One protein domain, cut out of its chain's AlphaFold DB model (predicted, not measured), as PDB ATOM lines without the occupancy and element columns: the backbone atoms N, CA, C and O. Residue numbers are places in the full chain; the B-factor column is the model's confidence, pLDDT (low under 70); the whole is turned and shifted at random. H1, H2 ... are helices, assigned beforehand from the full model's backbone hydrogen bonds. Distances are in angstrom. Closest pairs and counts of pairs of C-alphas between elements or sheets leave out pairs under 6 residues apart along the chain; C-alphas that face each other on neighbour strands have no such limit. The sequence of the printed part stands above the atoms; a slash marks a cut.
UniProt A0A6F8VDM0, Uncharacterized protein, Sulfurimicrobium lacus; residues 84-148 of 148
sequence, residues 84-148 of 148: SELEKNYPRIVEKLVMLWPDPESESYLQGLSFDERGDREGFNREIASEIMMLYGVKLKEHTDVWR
ATOM      1  N   SER A  84     139.548 137.496 138.400       83.50
ATOM      2  CA  SER A  84     140.641 138.403 138.738       83.50
ATOM      3  C   SER A  84     140.689 138.658 140.247       83.50
ATOM      4  O   SER A  84     139.712 138.418 140.967       83.50
ATOM      5  N   GLU A  85     141.822 139.137 140.759       85.69
ATOM      6  CA  GLU A  85     141.925 139.439 142.190       85.69
ATOM      7  C   GLU A  85     141.025 140.626 142.566       85.69
ATOM      8  O   GLU A  85     140.497 140.672 143.680       85.69
ATOM      9  N   LEU A  86     140.769 141.548 141.630       86.50
ATOM     10  CA  LEU A  86     139.782 142.616 141.803       86.50
ATOM     11  C   LEU A  86     138.365 142.061 141.978       86.50
ATOM     12  O   LEU A  86     137.636 142.526 142.851       86.50
ATOM     13  N   GLU A  87     137.978 141.057 141.196       86.56
ATOM     14  CA  GLU A  87     136.641 140.460 141.268       86.56
ATOM     15  C   GLU A  87     136.422 139.670 142.563       86.56
ATOM     16  O   GLU A  87     135.363 139.777 143.184       86.56
ATOM     17  N   LYS A  88     137.448 138.940 143.016       86.25
ATOM     18  CA  LYS A  88     137.399 138.172 144.269       86.25
ATOM     19  C   LYS A  88     137.284 139.073 145.496       86.25
ATOM     20  O   LYS A  88     136.490 138.796 146.391       86.25
ATOM     21  N   ASN A  89     138.086 140.138 145.546       87.88
ATOM     22  CA  ASN A  89     138.222 140.967 146.744       87.88
ATOM     23  C   ASN A  89     137.275 142.179 146.742       87.88
ATOM     24  O   ASN A  89     136.839 142.628 147.802       87.88
ATOM     25  N   TYR A  90     136.919 142.700 145.563       89.94
ATOM     26  CA  TYR A  90     136.128 143.922 145.404       89.94
ATOM     27  C   TYR A  90     134.998 143.771 144.366       89.94
ATOM     28  O   TYR A  90     134.905 144.565 143.423       89.94
ATOM     29  N   PRO A  91     134.051 142.833 144.566       89.00
ATOM     30  CA  PRO A  91     132.975 142.575 143.603       89.00
ATOM     31  C   PRO A  91     132.107 143.811 143.319       89.00
ATOM     32  O   PRO A  91     131.654 144.009 142.197       89.00
ATOM     33  N   ARG A  92     131.937 144.706 144.303       90.00
ATOM     34  CA  ARG A  92     131.184 145.966 144.139       90.00
ATOM     35  C   ARG A  92     131.830 146.933 143.147       90.00
ATOM     36  O   ARG A  92     131.124 147.686 142.485       90.00
ATOM     37  N   ILE A  93     133.163 146.944 143.076       90.44
ATOM     38  CA  ILE A  93     133.895 147.779 142.119       90.44
ATOM     39  C   ILE A  93     133.664 147.239 140.711       90.44
ATOM     40  O   ILE A  93     133.365 148.011 139.805       90.44
ATOM     41  N   VAL A  94     133.738 145.917 140.546       90.00
ATOM     42  CA  VAL A  94     133.513 145.247 139.259       90.00
ATOM     43  C   VAL A  94     132.076 145.424 138.782       90.00
ATOM     44  O   VAL A  94     131.864 145.808 137.638       90.00
ATOM     45  N   GLU A  95     131.085 145.225 139.650       89.31
ATOM     46  CA  GLU A  95     129.674 145.436 139.309       89.31
ATOM     47  C   GLU A  95     129.429 146.869 138.825       89.31
ATOM     48  O   GLU A  95     128.836 147.090 137.767       89.31
ATOM     49  N   LYS A  96     129.967 147.853 139.553       89.94
ATOM     50  CA  LYS A  96     129.859 149.259 139.168       89.94
ATOM     51  C   LYS A  96     130.603 149.558 137.868       89.94
ATOM     52  O   LYS A  96     130.080 150.293 137.036       89.94
ATOM     53  N   LEU A  97     131.781 148.970 137.659       89.62
ATOM     54  CA  LEU A  97     132.505 149.079 136.393       89.62
ATOM     55  C   LEU A  97     131.677 148.538 135.236       89.62
ATOM     56  O   LEU A  97     131.549 149.234 134.241       89.62
ATOM     57  N   VAL A  98     131.075 147.357 135.370       88.19
ATOM     58  CA  VAL A  98     130.241 146.747 134.322       88.19
ATOM     59  C   VAL A  98     129.030 147.619 133.988       88.19
ATOM     60  O   VAL A  98     128.686 147.743 132.817       88.19
ATOM     61  N   MET A  99     128.408 148.247 134.991       87.56
ATOM     62  CA  MET A  99     127.295 149.178 134.769       87.56
ATOM     63  C   MET A  99     127.733 150.448 134.036       87.56
ATOM     64  O   MET A  99     127.024 150.904 133.147       87.56
ATOM     65  N   LEU A 100     128.896 150.997 134.395       89.50
ATOM     66  CA  LEU A 100     129.441 152.211 133.786       89.50
ATOM     67  C   LEU A 100     130.145 151.942 132.446       89.50
ATOM     68  O   LEU A 100     130.460 152.884 131.729       89.50
ATOM     69  N   TRP A 101     130.423 150.683 132.087       83.19
ATOM     70  CA  TRP A 101     131.067 150.323 130.821       83.19
ATOM     71  C   TRP A 101     130.012 150.187 129.714       83.19
ATOM     72  O   TRP A 101     129.393 149.129 129.539       83.19
ATOM     73  N   PRO A 102     129.750 151.260 128.951       77.62
ATOM     74  CA  PRO A 102     130.731 151.841 128.025       77.62
ATOM     75  C   PRO A 102     130.922 153.363 128.167       77.62
ATOM     76  O   PRO A 102     131.650 153.967 127.378       77.62
ATOM     77  N   ASP A 103     130.279 153.973 129.153       86.06
ATOM     78  CA  ASP A 103     130.156 155.415 129.307       86.06
ATOM     79  C   ASP A 103     131.488 156.066 129.709       86.06
ATOM     80  O   ASP A 103     132.335 155.427 130.347       86.06
ATOM     81  N   PRO A 104     131.696 157.354 129.379       84.75
ATOM     82  CA  PRO A 104     132.891 158.091 129.798       84.75
ATOM     83  C   PRO A 104     133.008 158.196 131.327       84.75
ATOM     84  O   PRO A 104     134.106 158.331 131.855       84.75
ATOM     85  N   GLU A 105     131.904 158.048 132.064       87.06
ATOM     86  CA  GLU A 105     131.912 158.024 133.533       87.06
ATOM     87  C   GLU A 105     132.748 156.875 134.118       87.06
ATOM     88  O   GLU A 105     133.263 156.994 135.232       87.06
ATOM     89  N   SER A 106     132.934 155.779 133.369       89.38
ATOM     90  CA  SER A 106     133.819 154.684 133.782       89.38
ATOM     91  C   SER A 106     135.283 155.120 133.901       89.38
ATOM     92  O   SER A 106     135.988 154.632 134.785       89.38
ATOM     93  N   GLU A 107     135.731 156.075 133.080       89.25
ATOM     94  CA  GLU A 107     137.080 156.641 133.153       89.25
ATOM     95  C   GLU A 107     137.267 157.428 134.454       89.25
ATOM     96  O   GLU A 107     138.184 157.138 135.223       89.25
ATOM     97  N   SER A 108     136.349 158.353 134.745       89.19
ATOM     98  CA  SER A 108     136.354 159.139 135.985       89.19
ATOM     99  C   SER A 108     136.274 158.249 137.225       89.19
ATOM    100  O   SER A 108     136.924 158.513 138.237       89.19
ATOM    101  N   TYR A 109     135.499 157.163 137.151       91.12
ATOM    102  CA  TYR A 109     135.411 156.189 138.232       91.12
ATOM    103  C   TYR A 109     136.746 155.466 138.467       91.12
ATOM    104  O   TYR A 109     137.200 155.386 139.608       91.12
ATOM    105  N   LEU A 110     137.407 154.990 137.406       90.50
ATOM    106  CA  LEU A 110     138.726 154.351 137.494       90.50
ATOM    107  C   LEU A 110     139.820 155.313 137.970       90.50
ATOM    108  O   LEU A 110     140.683 154.921 138.760       90.50
ATOM    109  N   GLN A 111     139.770 156.573 137.541       89.12
ATOM    110  CA  GLN A 111     140.692 157.608 137.997       89.12
ATOM    111  C   GLN A 111     140.533 157.867 139.499       89.12
ATOM    112  O   GLN A 111     141.527 157.887 140.222       89.12
ATOM    113  N   GLY A 112     139.294 157.968 139.990       88.25
ATOM    114  CA  GLY A 112     139.010 158.138 141.419       88.25
ATOM    115  C   GLY A 112     139.369 156.925 142.284       88.25
ATOM    116  O   GLY A 112     139.596 157.075 143.480       88.25
ATOM    117  N   LEU A 113     139.441 155.723 141.702       88.06
ATOM    118  CA  LEU A 113     139.982 154.538 142.380       88.06
ATOM    119  C   LEU A 113     141.516 154.526 142.400       88.06
ATOM    120  O   LEU A 113     142.115 153.984 143.323       88.06
ATOM    121  N   SER A 114     142.148 155.101 141.378       82.50
ATOM    122  CA  SER A 114     143.606 155.131 141.227       82.50
ATOM    123  C   SER A 114     144.263 156.200 142.100       82.50
ATOM    124  O   SER A 114     145.354 155.984 142.627       82.50
ATOM    125  N   PHE A 115     143.595 157.343 142.259       72.94
ATOM    126  CA  PHE A 115     144.079 158.496 143.006       72.94
ATOM    127  C   PHE A 115     143.068 158.832 144.106       72.94
ATOM    128  O   PHE A 115     142.099 159.553 143.869       72.94
ATOM    129  N   ASP A 116     143.266 158.278 145.306       66.88
ATOM    130  CA  ASP A 116     142.469 158.654 146.477       66.88
ATOM    131  C   ASP A 116     143.163 159.800 147.227       66.88
ATOM    132  O   ASP A 116     144.227 159.627 147.820       66.88
ATOM    133  N   GLU A 117     142.563 160.988 147.199       63.16
ATOM    134  CA  GLU A 117     143.058 162.177 147.909       63.16
ATOM    135  C   GLU A 117     142.604 162.222 149.379       63.16
ATOM    136  O   GLU A 117     142.909 163.168 150.103       63.16
ATOM    137  N   ARG A 118     141.847 161.221 149.849       66.81
ATOM    138  CA  ARG A 118     141.152 161.292 151.144       66.81
ATOM    139  C   ARG A 118     142.024 160.988 152.364       66.81
ATOM    140  O   ARG A 118     141.494 161.060 153.465       66.81
ATOM    141  N   GLY A 119     143.314 160.680 152.194       65.44
ATOM    142  CA  GLY A 119     144.338 160.607 153.258       65.44
ATOM    143  C   GLY A 119     144.201 159.471 154.288       65.44
ATOM    144  O   GLY A 119     145.211 158.956 154.753       65.44
ATOM    145  N   ASP A 120     142.977 159.031 154.581       75.06
ATOM    146  CA  ASP A 120     142.636 158.107 155.671       75.06
ATOM    147  C   ASP A 120     142.331 156.674 155.192       75.06
ATOM    148  O   ASP A 120     141.733 155.875 155.917       75.06
ATOM    149  N   ARG A 121     142.693 156.326 153.953       74.81
ATOM    150  CA  ARG A 121     142.443 154.997 153.378       74.81
ATOM    151  C   ARG A 121     143.737 154.275 153.048       74.81
ATOM    152  O   ARG A 121     144.607 154.818 152.374       74.81
ATOM    153  N   GLU A 122     143.817 153.018 153.482       71.88
ATOM    154  CA  GLU A 122     144.787 152.070 152.940       71.88
ATOM    155  C   GLU A 122     144.498 151.904 151.446       71.88
ATOM    156  O   GLU A 122     143.393 151.532 151.045       71.88
ATOM    157  N   GLY A 123     145.483 152.256 150.620       82.25
ATOM    158  CA  GLY A 123     145.400 152.084 149.177       82.25
ATOM    159  C   GLY A 123     145.243 150.615 148.778       82.25
ATOM    160  O   GLY A 123     145.338 149.694 149.589       82.25
ATOM    161  N   PHE A 124     145.021 150.380 147.489       86.12
ATOM    162  CA  PHE A 124     144.923 149.024 146.963       86.12
ATOM    163  C   PHE A 124     146.269 148.293 147.017       86.12
ATOM    164  O   PHE A 124     147.327 148.880 146.781       86.12
ATOM    165  N   ASN A 125     146.221 146.980 147.260       87.44
ATOM    166  CA  ASN A 125     147.395 146.129 147.090       87.44
ATOM    167  C   ASN A 125     147.881 146.177 145.627       87.44
ATOM    168  O   ASN A 125     147.104 146.446 144.709       87.44
ATOM    169  N   ARG A 126     149.168 145.901 145.401       85.69
ATOM    170  CA  ARG A 126     149.850 145.997 144.107       85.69
ATOM    171  C   ARG A 126     149.107 145.262 142.994       85.69
ATOM    172  O   ARG A 126     148.982 145.812 141.904       85.69
ATOM    173  N   GLU A 127     148.621 144.051 143.253       86.81
ATOM    174  CA  GLU A 127     147.898 143.244 142.267       86.81
ATOM    175  C   GLU A 127     146.626 143.972 141.809       86.81
ATOM    176  O   GLU A 127     146.421 144.191 140.617       86.81
ATOM    177  N   ILE A 128     145.842 144.469 142.764       89.38
ATOM    178  CA  ILE A 128     144.585 145.184 142.524       89.38
ATOM    179  C   ILE A 128     144.836 146.527 141.829       89.38
ATOM    180  O   ILE A 128     144.179 146.853 140.844       89.38
ATOM    181  N   ALA A 129     145.828 147.285 142.299       88.56
ATOM    182  CA  ALA A 129     146.222 148.548 141.686       88.56
ATOM    183  C   ALA A 129     146.671 148.349 140.230       88.56
ATOM    184  O   ALA A 129     146.323 149.146 139.361       88.56
ATOM    185  N   SER A 130     147.405 147.266 139.942       88.75
ATOM    186  CA  SER A 130     147.836 146.947 138.579       88.75
ATOM    187  C   SER A 130     146.663 146.623 137.653       88.75
ATOM    188  O   SER A 130     146.649 147.086 136.513       88.75
ATOM    189  N   GLU A 131     145.645 145.909 138.147       89.75
ATOM    190  CA  GLU A 131     144.421 145.634 137.389       89.75
ATOM    191  C   GLU A 131     143.638 146.922 137.104       89.75
ATOM    192  O   GLU A 131     143.251 147.161 135.959       89.75
ATOM    193  N   ILE A 132     143.462 147.792 138.106       90.38
ATOM    194  CA  ILE A 132     142.768 149.082 137.951       90.38
ATOM    195  C   ILE A 132     143.491 149.968 136.924       90.38
ATOM    196  O   ILE A 132     142.857 150.496 136.010       90.38
ATOM    197  N   MET A 133     144.819 150.084 137.021       88.88
ATOM    198  CA  MET A 133     145.627 150.866 136.078       88.88
ATOM    199  C   MET A 133     145.579 150.292 134.658       88.88
ATOM    200  O   MET A 133     145.519 151.042 133.683       88.88
ATOM    201  N   MET A 134     145.569 148.963 134.521       89.62
ATOM    202  CA  MET A 134     145.409 148.309 133.225       89.62
ATOM    203  C   MET A 134     144.040 148.627 132.608       89.62
ATOM    204  O   MET A 134     143.977 148.995 131.436       89.62
ATOM    205  N   LEU A 135     142.957 148.530 133.387       89.25
ATOM    206  CA  LEU A 135     141.605 148.877 132.935       89.25
ATOM    207  C   LEU A 135     141.506 150.351 132.522       89.25
ATOM    208  O   LEU A 135     140.911 150.658 131.490       89.25
ATOM    209  N   TYR A 136     142.143 151.250 133.274       89.69
ATOM    210  CA  TYR A 136     142.214 152.672 132.938       89.69
ATOM    211  C   TYR A 136     142.925 152.909 131.600       89.69
ATOM    212  O   TYR A 136     142.397 153.597 130.727       89.69
ATOM    213  N   GLY A 137     144.067 152.251 131.375       86.25
ATOM    214  CA  GLY A 137     144.780 152.314 130.098       86.25
ATOM    215  C   GLY A 137     143.959 151.789 128.914       86.25
ATOM    216  O   GLY A 137     143.997 152.373 127.830       86.25
ATOM    217  N   VAL A 138     143.177 150.721 129.113       87.00
ATOM    218  CA  VAL A 138     142.253 150.205 128.087       87.00
ATOM    219  C   VAL A 138     141.172 151.236 127.759       87.00
ATOM    220  O   VAL A 138     140.910 151.471 126.578       87.00
ATOM    221  N   LYS A 139     140.585 151.890 128.770       85.06
ATOM    222  CA  LYS A 139     139.537 152.898 128.556       85.06
ATOM    223  C   LYS A 139     140.047 154.126 127.804       85.06
ATOM    224  O   LYS A 139     139.411 154.566 126.849       85.06
ATOM    225  N   LEU A 140     141.224 154.627 128.175       82.50
ATOM    226  CA  LEU A 140     141.872 155.743 127.479       82.50
ATOM    227  C   LEU A 140     142.137 155.426 126.002       82.50
ATOM    228  O   LEU A 140     141.991 156.281 125.125       82.50
ATOM    229  N   LYS A 141     142.512 154.177 125.709       80.00
ATOM    230  CA  LYS A 141     142.737 153.738 124.333       80.00
ATOM    231  C   LYS A 141     141.434 153.675 123.533       80.00
ATOM    232  O   LYS A 141     141.414 154.116 122.393       80.00
ATOM    233  N   GLU A 142     140.343 153.208 124.139       72.25
ATOM    234  CA  GLU A 142     139.017 153.188 123.503       72.25
ATOM    235  C   GLU A 142     138.563 154.595 123.080       72.25
ATOM    236  O   GLU A 142     138.074 154.776 121.969       72.25
ATOM    237  N   HIS A 143     138.794 155.610 123.918       63.03
ATOM    238  CA  HIS A 143     138.424 156.992 123.596       63.03
ATOM    239  C   HIS A 143     139.319 157.631 122.514       63.03
ATOM    240  O   HIS A 143     138.922 158.599 121.864       63.03
ATOM    241  N   THR A 144     140.534 157.117 122.305       62.44
ATOM    242  CA  THR A 144     141.463 157.627 121.276       62.44
ATOM    243  C   THR A 144     141.349 156.893 119.941       62.44
ATOM    244  O   THR A 144     141.777 157.436 118.927       62.44
ATOM    245  N   ASP A 145     140.693 155.728 119.908       57.59
ATOM    246  CA  ASP A 145     140.396 154.950 118.693       57.59
ATOM    247  C   ASP A 145     139.089 155.399 118.001       57.59
ATOM    248  O   ASP A 145     138.431 154.645 117.282       57.59
ATOM    249  N   VAL A 146     138.701 156.664 118.197       57.44
ATOM    250  CA  VAL A 146     137.699 157.333 117.365       57.44
ATOM    251  C   VAL A 146     138.403 157.763 116.083       57.44
ATOM    252  O   VAL A 146     138.864 158.898 115.950       57.44
ATOM    253  N   TRP A 147     138.529 156.837 115.136       52.81
ATOM    254  CA  TRP A 147     138.890 157.176 113.764       52.81
ATOM    255  C   TRP A 147     137.880 158.199 113.212       52.81
ATOM    256  O   TRP A 147     136.721 157.870 112.950       52.81
ATOM    257  N   ARG A 148     138.347 159.452 113.111       42.75
ATOM    258  CA  ARG A 148     137.931 160.459 112.123       42.75
ATOM    259  C   ARG A 148     138.354 160.034 110.722       42.75
ATOM    260  O   ARG A 148     139.393 159.343 110.614       42.75
TER     261      ARG A 148
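This is residues 84 to 148 of the 148 residues of an uncharacterized protein of Sulfurimicrobium lacus (UniProt A0A6F8VDM0). Look first for H3 and the long H4, packed side by side and running opposite ways, with H2 folded back from H3 by a tight turn, so that the centres of H2, H3 and H4 make a triangle. The short H1 bridges H2 and H4 near their first residues, the loop of residues 117 to 122 sticks out, and residues 145 to 148 trail beyond the last residue of H4. The printed part has 65 residues with four named helices, H1, H2, H3 and H4 in that order, and no named strand; its class is all helix. It is only just compact, close to loose, with a radius of gyration of the C-alphas of 12.5 A, and its C-alphas span 43 by 24 by 19 A, an elongated outline.

Find C-alpha 85 at (141.925, 139.439, 142.190), where H1 begins; it holds residues 85 to 89. After Tyr 90 comes H2, residues 91 to 100, 14.2 A from first to last C-alpha. Go on past residues 101 to 104 to C-alpha 105 at (131.912, 158.024, 133.533), where H3 begins; it holds residues 105 to 114 and is 14.3 A long. H4 is the longest helix, residues 126 to 144, 27.0 A from its first C-alpha to C-alpha 144 at (141.463, 157.627, 121.276).

Begin at H1, which touches H2 only at the corner by their link; the closest C-alphas are those of Glu 87 and Val 94, 6.1 A apart. H1 also touches H4, with residues 127 to 131 of H4 alone, and here the closest C-alphas are those of Leu 86 and Ile 128, 5.5 A apart. H2 and H3 form a helical hairpin, but they only just touch, with 3 pairs of C-alphas within 8 A. Their closest C-alphas, those of Leu 100 and Ser 106, are 5.0 A apart. They run opposite ways at a shallow tilt of 32 degrees, only just short of steep. H3 and H4 form a second helical hairpin and touch with 13 pairs of C-alphas within 8 A, the closest being those of Leu 110 and Tyr 136, 6.0 A apart. They run opposite ways at a shallow tilt of 31 degrees. H1 and H3 are apart, and so are H2 and H4. In H1, H2, H3 and H4 every O i to N i+4 pair of the backbone is within hydrogen-bond range.

The two C-alphas farthest apart are those of Asp 120 and Arg 148, 43.9 A. The printed part has no cut, and it ends at residue 148, the chain's last residue. The links H1 to H2 and H2 to H3 are tight; the link H3 to H4, 11 residues, is long, and in it residues 117 to 122 stand free. The mean pLDDT of the printed part is 82.1; look for values under 70 at residues 116 to 119 and 143 to 148.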